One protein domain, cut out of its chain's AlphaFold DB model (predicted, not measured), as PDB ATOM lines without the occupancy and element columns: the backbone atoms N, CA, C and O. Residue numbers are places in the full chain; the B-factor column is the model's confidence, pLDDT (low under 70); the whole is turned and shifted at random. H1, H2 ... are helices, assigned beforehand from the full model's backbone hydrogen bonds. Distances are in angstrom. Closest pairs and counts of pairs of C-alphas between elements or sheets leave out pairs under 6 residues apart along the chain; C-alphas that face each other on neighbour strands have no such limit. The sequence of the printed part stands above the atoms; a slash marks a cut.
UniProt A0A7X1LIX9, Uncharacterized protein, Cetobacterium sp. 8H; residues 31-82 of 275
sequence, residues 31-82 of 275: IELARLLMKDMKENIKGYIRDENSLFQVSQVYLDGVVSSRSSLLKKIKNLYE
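What this domain is: This is residues 31 to 82 of the 275 residues of an uncharacterized protein of Cetobacterium sp. 8H (UniProt A0A7X1LIX9). Two helices, H1 and H3, lie side by side and run the same way as the middle of the domain, with the very short helix H2 on one side of this pair and the longest helix, H4, set off on the other side. H4 slants steeply to both H1 and H3 and comes near each of them at one place, while H2 and H4 stay apart. The printed part has 52 residues with four named helices, in the order H1, H2, H3, H4, and no named strand, and its class is all helix. The whole is compact, with a radius of gyration of the C-alphas of 10.2 A, and spans 30 by 21 by 16 A.

Where its parts are: H1 takes residues 31 to 39, from C-alpha 31 at (24.249, -13.629, -11.190), and is 12.7 A long from first to last C-alpha. After a tight link of 3 residues comes H2, residues 43 to 46, 5.0 A long. A short link of 8 residues leads to H3, residues 55 to 64, 14.0 A long, which ends with C-alpha 64 at (8.548, -16.834, -0.335). After a tight link of 5 residues follows H4, residues 70 to 80, 15.6 A long, which ends with C-alpha 80 at (17.615, -21.487, -19.713).

How they stand to each other: H1 and H3 touch, and their closest C-alphas, those of Ala 34 and Leu 55, are 4.8 A apart. They run the same way at a shallow tilt of 24 degrees. H2 and H3 only just touch, with 3 pairs of C-alphas within 8 A, the closest being those of Ile 45 and Val 61 at 7.2 A. H1 and H2 are close but not clearly touching, with the closest C-alphas, those of Met 38 and Lys 46, 6.9 A apart. H4 is close to H3 but not clearly touching it: the closest C-alphas, those of Leu 63 and Arg 70, are 6.6 A apart, and the two helices run opposite ways at a steep tilt of 43 degrees. H4 is also close to H1 but not clearly touching it, with the closest C-alphas, those of Leu 33 and Ile 77, 7.6 A apart, and the two run opposite ways at a steep tilt of 60 degrees. H2 and H4 are apart. In H1, H3 and H4 every O i to N i+4 pair is within hydrogen-bond range, and H2 is too short for such a pair.

The domain as a whole: The two C-alphas farthest apart are those of Asn 44 and Glu 82, at 31.1 A, and the first and last printed C-alphas, those of Ile 31 and Glu 82, are 18.0 A apart. The printed part has no cut and no long link. The mean pLDDT of the printed part is 94.9, and no printed residue is under 70.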
ATOM      1  N   ILE A  31      24.671 -15.034 -11.321       92.44
ATOM      2  CA  ILE A  31      24.249 -13.629 -11.190       92.44
ATOM      3  C   ILE A  31      23.219 -13.269 -12.272       92.44
ATOM      4  O   ILE A  31      22.237 -12.575 -12.003       92.44
ATOM      5  N   GLU A  32      23.395 -13.752 -13.502       92.94
ATOM      6  CA  GLU A  32      22.407 -13.549 -14.565       92.94
ATOM      7  C   GLU A  32      21.093 -14.270 -14.269       92.94
ATOM      8  O   GLU A  32      20.029 -13.684 -14.477       92.94
ATOM      9  N   LEU A  33      21.143 -15.487 -13.716       94.50
ATOM     10  CA  LEU A  33      19.953 -16.179 -13.221       94.50
ATOM     11  C   LEU A  33      19.231 -15.338 -12.165       94.50
ATOM     12  O   LEU A  33      18.027 -15.123 -12.291       94.50
ATOM     13  N   ALA A  34      19.951 -14.802 -11.175       96.19
ATOM     14  CA  ALA A  34      19.365 -13.951 -10.141       96.19
ATOM     15  C   ALA A  34      18.635 -12.744 -10.762       96.19
ATOM     16  O   ALA A  34      17.445 -12.527 -10.517       96.19
ATOM     17  N   ARG A  35      19.289 -12.030 -11.684       95.75
ATOM     18  CA  ARG A  35      18.680 -10.902 -12.413       95.75
ATOM     19  C   ARG A  35      17.453 -11.315 -13.228       95.75
ATOM     20  O   ARG A  35      16.477 -10.568 -13.279       95.75
ATOM     21  N   LEU A  36      17.482 -12.476 -13.881       95.12
ATOM     22  CA  LEU A  36      16.346 -12.994 -14.650       95.12
ATOM     23  C   LEU A  36      15.150 -13.324 -13.753       95.12
ATOM     24  O   LEU A  36      14.021 -13.026 -14.134       95.12
ATOM     25  N   LEU A  37      15.382 -13.890 -12.568       96.25
ATOM     26  CA  LEU A  37      14.323 -14.164 -11.596       96.25
ATOM     27  C   LEU A  37      13.720 -12.875 -11.039       96.25
ATOM     28  O   LEU A  37      12.500 -12.759 -10.943       96.25
ATOM     29  N   MET A  38      14.553 -11.878 -10.735       96.62
ATOM     30  CA  MET A  38      14.086 -10.579 -10.248       96.62
ATOM     31  C   MET A  38      13.161  -9.869 -11.242       96.62
ATOM     32  O   MET A  38      12.248  -9.167 -10.815       96.62
ATOM     33  N   LYS A  39      13.343 -10.053 -12.556       95.69
ATOM     34  CA  LYS A  39      12.465  -9.445 -13.577       95.69
ATOM     35  C   LYS A  39      11.007  -9.902 -13.478       95.69
ATOM     36  O   LYS A  39      10.128  -9.131 -13.845       95.69
ATOM     37  N   ASP A  40      10.749 -11.104 -12.965       94.00
ATOM     38  CA  ASP A  40       9.381 -11.600 -12.764       94.00
ATOM     39  C   ASP A  40       8.743 -11.070 -11.467       94.00
ATOM     40  O   ASP A  40       7.538 -11.211 -11.254       94.00
ATOM     41  N   MET A  41       9.546 -10.510 -10.558       96.31
ATOM     42  CA  MET A  41       9.081 -10.072  -9.247       96.31
ATOM     43  C   MET A  41       8.458  -8.679  -9.310       96.31
ATOM     44  O   MET A  41       8.947  -7.775  -9.987       96.31
ATOM     45  N   LYS A  42       7.422  -8.467  -8.496       95.62
ATOM     46  CA  LYS A  42       6.899  -7.126  -8.207       95.62
ATOM     47  C   LYS A  42       7.863  -6.359  -7.293       95.62
ATOM     48  O   LYS A  42       8.530  -6.963  -6.455       95.62
ATOM     49  N   GLU A  43       7.885  -5.029  -7.391       94.06
ATOM     50  CA  GLU A  43       8.788  -4.164  -6.604       94.06
ATOM     51  C   GLU A  43       8.671  -4.364  -5.085       94.06
ATOM     52  O   GLU A  43       9.672  -4.394  -4.374       94.06
ATOM     53  N   ASN A  44       7.458  -4.597  -4.578       94.31
ATOM     54  CA  ASN A  44       7.239  -4.859  -3.155       94.31
ATOM     55  C   ASN A  44       7.874  -6.178  -2.672       94.31
ATOM     56  O   ASN A  44       8.141  -6.311  -1.483       94.31
ATOM     57  N   ILE A  45       8.097  -7.144  -3.570       94.75
ATOM     58  CA  ILE A  45       8.804  -8.399  -3.275       94.75
ATOM     59  C   ILE A  45      10.318  -8.178  -3.375       94.75
ATOM     60  O   ILE A  45      11.068  -8.637  -2.515       94.75
ATOM     61  N   LYS A  46      10.779  -7.419  -4.379       94.50
ATOM     62  CA  LYS A  46      12.206  -7.097  -4.549       94.50
ATOM     63  C   LYS A  46      12.806  -6.399  -3.331       94.50
ATOM     64  O   LYS A  46      13.961  -6.647  -3.015       94.50
ATOM     65  N   GLY A  47      12.014  -5.606  -2.604       93.75
ATOM     66  CA  GLY A  47      12.445  -4.938  -1.371       93.75
ATOM     67  C   GLY A  47      12.955  -5.867  -0.254       93.75
ATOM     68  O   GLY A  47      13.581  -5.383   0.687       93.75
ATOM     69  N   TYR A  48      12.726  -7.183  -0.340       95.38
ATOM     70  CA  TYR A  48      13.278  -8.170   0.600       95.38
ATOM     71  C   TYR A  48      14.669  -8.700   0.202       95.38
ATOM     72  O   TYR A  48      15.307  -9.386   1.005       95.38
ATOM     73  N   ILE A  49      15.157  -8.385  -1.002       96.56
ATOM     74  CA  ILE A  49      16.489  -8.765  -1.487       96.56
ATOM     75  C   ILE A  49      17.510  -7.770  -0.929       96.56
ATOM     76  O   ILE A  49      17.392  -6.562  -1.108       96.56
ATOM     77  N   ARG A  50      18.517  -8.286  -0.224       95.25
ATOM     78  CA  ARG A  50      19.625  -7.509   0.358       95.25
ATOM     79  C   ARG A  50      20.902  -7.600  -0.474       95.25
ATOM     80  O   ARG A  50      21.752  -6.723  -0.372       95.25
ATOM     81  N   ASP A  51      21.041  -8.673  -1.242       94.75
ATOM     82  CA  ASP A  51      22.143  -8.956  -2.146       94.75
ATOM     83  C   ASP A  51      21.583  -9.523  -3.457       94.75
ATOM     84  O   ASP A  51      21.204 -10.689  -3.550       94.75
ATOM     85  N   GLU A  52      21.528  -8.673  -4.478       94.50
ATOM     86  CA  GLU A  52      21.018  -9.026  -5.808       94.50
ATOM     87  C   GLU A  52      21.947  -9.985  -6.570       94.50
ATOM     88  O   GLU A  52      21.531 -10.588  -7.559       94.50
ATOM     89  N   ASN A  53      23.195 -10.148  -6.112       93.69
ATOM     90  CA  ASN A  53      24.153 -11.082  -6.701       93.69
ATOM     91  C   ASN A  53      24.068 -12.485  -6.067       93.69
ATOM     92  O   ASN A  53      24.666 -13.427  -6.591       93.69
ATOM     93  N   SER A  54      23.321 -12.651  -4.967       96.12
ATOM     94  CA  SER A  54      23.072 -13.949  -4.333       96.12
ATOM     95  C   SER A  54      21.899 -14.652  -5.016       96.12
ATOM     96  O   SER A  54      20.729 -14.328  -4.788       96.12
ATOM     97  N   LEU A  55      22.194 -15.668  -5.831       96.75
ATOM     98  CA  LEU A  55      21.149 -16.498  -6.429       96.75
ATOM     99  C   LEU A  55      20.354 -17.235  -5.345       96.75
ATOM    100  O   LEU A  55      19.140 -17.390  -5.493       96.75
ATOM    101  N   PHE A  56      21.000 -17.637  -4.246       97.62
ATOM    102  CA  PHE A  56      20.315 -18.270  -3.123       97.62
ATOM    103  C   PHE A  56      19.266 -17.357  -2.496       97.62
ATOM    104  O   PHE A  56      18.120 -17.784  -2.310       97.62
ATOM    105  N   GLN A  57      19.624 -16.110  -2.181       97.81
ATOM    106  CA  GLN A  57      18.695 -15.163  -1.575       97.81
ATOM    107  C   GLN A  57      17.595 -14.763  -2.552       97.81
ATOM    108  O   GLN A  57      16.420 -14.787  -2.182       97.81
ATOM    109  N   VAL A  58      17.951 -14.441  -3.796       98.25
ATOM    110  CA  VAL A  58      16.972 -14.063  -4.818       98.25
ATOM    111  C   VAL A  58      15.972 -15.193  -5.049       98.25
ATOM    112  O   VAL A  58      14.768 -14.950  -5.043       98.25
ATOM    113  N   SER A  59      16.433 -16.440  -5.166       98.12
ATOM    114  CA  SER A  59      15.543 -17.597  -5.321       98.12
ATOM    115  C   SER A  59      14.688 -17.841  -4.081       98.12
ATOM    116  O   SER A  59      13.528 -18.222  -4.209       98.12
ATOM    117  N   GLN A  60      15.216 -17.607  -2.875       98.06
ATOM    118  CA  GLN A  60      14.426 -17.720  -1.648       98.06
ATOM    119  C   GLN A  60      13.295 -16.685  -1.623       98.06
ATOM    120  O   GLN A  60      12.141 -17.054  -1.431       98.06
ATOM    121  N   VAL A  61      13.599 -15.415  -1.906       98.06
ATOM    122  CA  VAL A  61      12.594 -14.342  -1.981       98.06
ATOM    123  C   VAL A  61      11.578 -14.606  -3.096       98.06
ATOM    124  O   VAL A  61      10.386 -14.364  -2.913       98.06
ATOM    125  N   TYR A  62      12.020 -15.154  -4.232       97.94
ATOM    126  CA  TYR A  62      11.142 -15.569  -5.329       97.94
ATOM    127  C   TYR A  62      10.079 -16.578  -4.865       97.94
ATOM    128  O   TYR A  62       8.900 -16.454  -5.207       97.94
ATOM    129  N   LEU A  63      10.497 -17.577  -4.082       97.75
ATOM    130  CA  LEU A  63       9.624 -18.633  -3.568       97.75
ATOM    131  C   LEU A  63       8.728 -18.131  -2.432       97.75
ATOM    132  O   LEU A  63       7.525 -18.385  -2.454       97.75
ATOM    133  N   ASP A  64       9.286 -17.380  -1.482       96.75
ATOM    134  CA  ASP A  64       8.548 -16.834  -0.335       96.75
ATOM    135  C   ASP A  64       7.502 -15.800  -0.775       96.75
ATOM    136  O   ASP A  64       6.408 -15.729  -0.217       96.75
ATOM    137  N   GLY A  65       7.806 -15.030  -1.825       94.19
ATOM    138  CA  GLY A  65       6.877 -14.105  -2.474       94.19
ATOM    139  C   GLY A  65       5.805 -14.785  -3.333       94.19
ATOM    140  O   GLY A  65       4.995 -14.085  -3.941       94.19
ATOM    141  N   VAL A  66       5.800 -16.124  -3.404       92.75
ATOM    142  CA  VAL A  66       4.865 -16.944  -4.194       92.75
ATOM    143  C   VAL A  66       4.830 -16.505  -5.666       92.75
ATOM    144  O   VAL A  66       3.787 -16.509  -6.317       92.75
ATOM    145  N   VAL A  67       5.985 -16.103  -6.211       92.06
ATOM    146  CA  VAL A  67       6.093 -15.694  -7.621       92.06
ATOM    147  C   VAL A  67       5.883 -16.909  -8.529       92.06
ATOM    148  O   VAL A  67       5.177 -16.824  -9.533       92.06
ATOM    149  N   SER A  68       6.431 -18.066  -8.145       94.00
ATOM    150  CA  SER A  68       6.035 -19.369  -8.684       94.00
ATOM    151  C   SER A  68       6.352 -20.507  -7.705       94.00
ATOM    152  O   SER A  68       6.924 -20.290  -6.636       94.00
ATOM    153  N   SER A  69       5.957 -21.735  -8.054       95.94
ATOM    154  CA  SER A  69       6.314 -22.925  -7.277       95.94
ATOM    155  C   SER A  69       7.794 -23.292  -7.454       95.94
ATOM    156  O   SER A  69       8.390 -23.015  -8.496       95.94
ATOM    157  N   ARG A  70       8.378 -24.021  -6.493       95.88
ATOM    158  CA  ARG A  70       9.756 -24.537  -6.617       95.88
ATOM    159  C   ARG A  70       9.956 -25.376  -7.884       95.88
ATOM    160  O   ARG A  70      10.953 -25.200  -8.571       95.88
ATOM    161  N   SER A  71       9.004 -26.247  -8.223       96.75
ATOM    162  CA  SER A  71       9.072 -27.056  -9.451       96.75
ATOM    163  C   SER A  71       9.095 -26.173 -10.706       96.75
ATOM    164  O   SER A  71       9.924 -26.373 -11.593       96.75
ATOM    165  N   SER A  72       8.252 -25.137 -10.752       96.75
ATOM    166  CA  SER A  72       8.214 -24.177 -11.861       96.75
ATOM    167  C   SER A  72       9.511 -23.373 -11.984       96.75
ATOM    168  O   SER A  72      10.008 -23.204 -13.095       96.75
ATOM    169  N   LEU A  73      10.083 -22.926 -10.860       96.94
ATOM    170  CA  LEU A  73      11.384 -22.257 -10.815       96.94
ATOM    171  C   LEU A  73      12.492 -23.148 -11.393       96.94
ATOM    172  O   LEU A  73      13.234 -22.718 -12.272       96.94
ATOM    173  N   LEU A  74      12.582 -24.399 -10.941       96.69
ATOM    174  CA  LEU A  74      13.612 -25.324 -11.413       96.69
ATOM    175  C   LEU A  74      13.459 -25.665 -12.893       96.69
ATOM    176  O   LEU A  74      14.452 -25.727 -13.614       96.69
ATOM    177  N   LYS A  75      12.221 -25.824 -13.373       96.00
ATOM    178  CA  LYS A  75      11.950 -26.000 -14.803       96.00
ATOM    179  C   LYS A  75      12.350 -24.762 -15.605       96.00
ATOM    180  O   LYS A  75      12.933 -24.896 -16.675       96.00
ATOM    181  N   LYS A  76      12.088 -23.556 -15.088       94.62
ATOM    182  CA  LYS A  76      12.540 -22.307 -15.716       94.62
ATOM    183  C   LYS A  76      14.064 -22.267 -15.825       94.62
ATOM    184  O   LYS A  76      14.562 -21.951 -16.898       94.62
ATOM    185  N   ILE A  77      14.784 -22.617 -14.759       94.00
ATOM    186  CA  ILE A  77      16.251 -22.689 -14.776       94.00
ATOM    187  C   ILE A  77      16.715 -23.713 -15.809       94.00
ATOM    188  O   ILE A  77      17.477 -23.342 -16.689       94.00
ATOM    189  N   LYS A  78      16.190 -24.946 -15.784       93.44
ATOM    190  CA  LYS A  78      16.501 -25.981 -16.785       93.44
ATOM    191  C   LYS A  78      16.369 -25.461 -18.215       93.44
ATOM    192  O   LYS A  78      17.317 -25.555 -18.979       93.44
ATOM    193  N   ASN A  79      15.240 -24.836 -18.548       91.88
ATOM    194  CA  ASN A  79      14.991 -24.321 -19.895       91.88
ATOM    195  C   ASN A  79      16.014 -23.252 -20.332       91.88
ATOM    196  O   ASN A  79      16.319 -23.144 -21.517       91.88
ATOM    197  N   LEU A  80      16.561 -22.461 -19.400       89.31
ATOM    198  CA  LEU A  80      17.615 -21.487 -19.713       89.31
ATOM    199  C   LEU A  80      18.946 -22.164 -20.089       89.31
ATOM    200  O   LEU A  80      19.728 -21.570 -20.826       89.31
ATOM    201  N   TYR A  81      19.169 -23.400 -19.632       85.62
ATOM    202  CA  TYR A  81      20.319 -24.242 -19.984       85.62
ATOM    203  C   TYR A  81      20.032 -25.226 -21.135       85.62
ATOM    204  O   TYR A  81      20.918 -25.960 -21.542       85.62
ATOM    205  N   GLU A  82      18.832 -25.245 -21.721       79.62
ATOM    206  CA  GLU A  82      18.542 -26.059 -22.920       79.62
ATOM    207  C   GLU A  82      18.878 -25.327 -24.233       79.62
ATOM    208  O   GLU A  82      18.765 -25.888 -25.324       79.62
TER     209      GLU A  82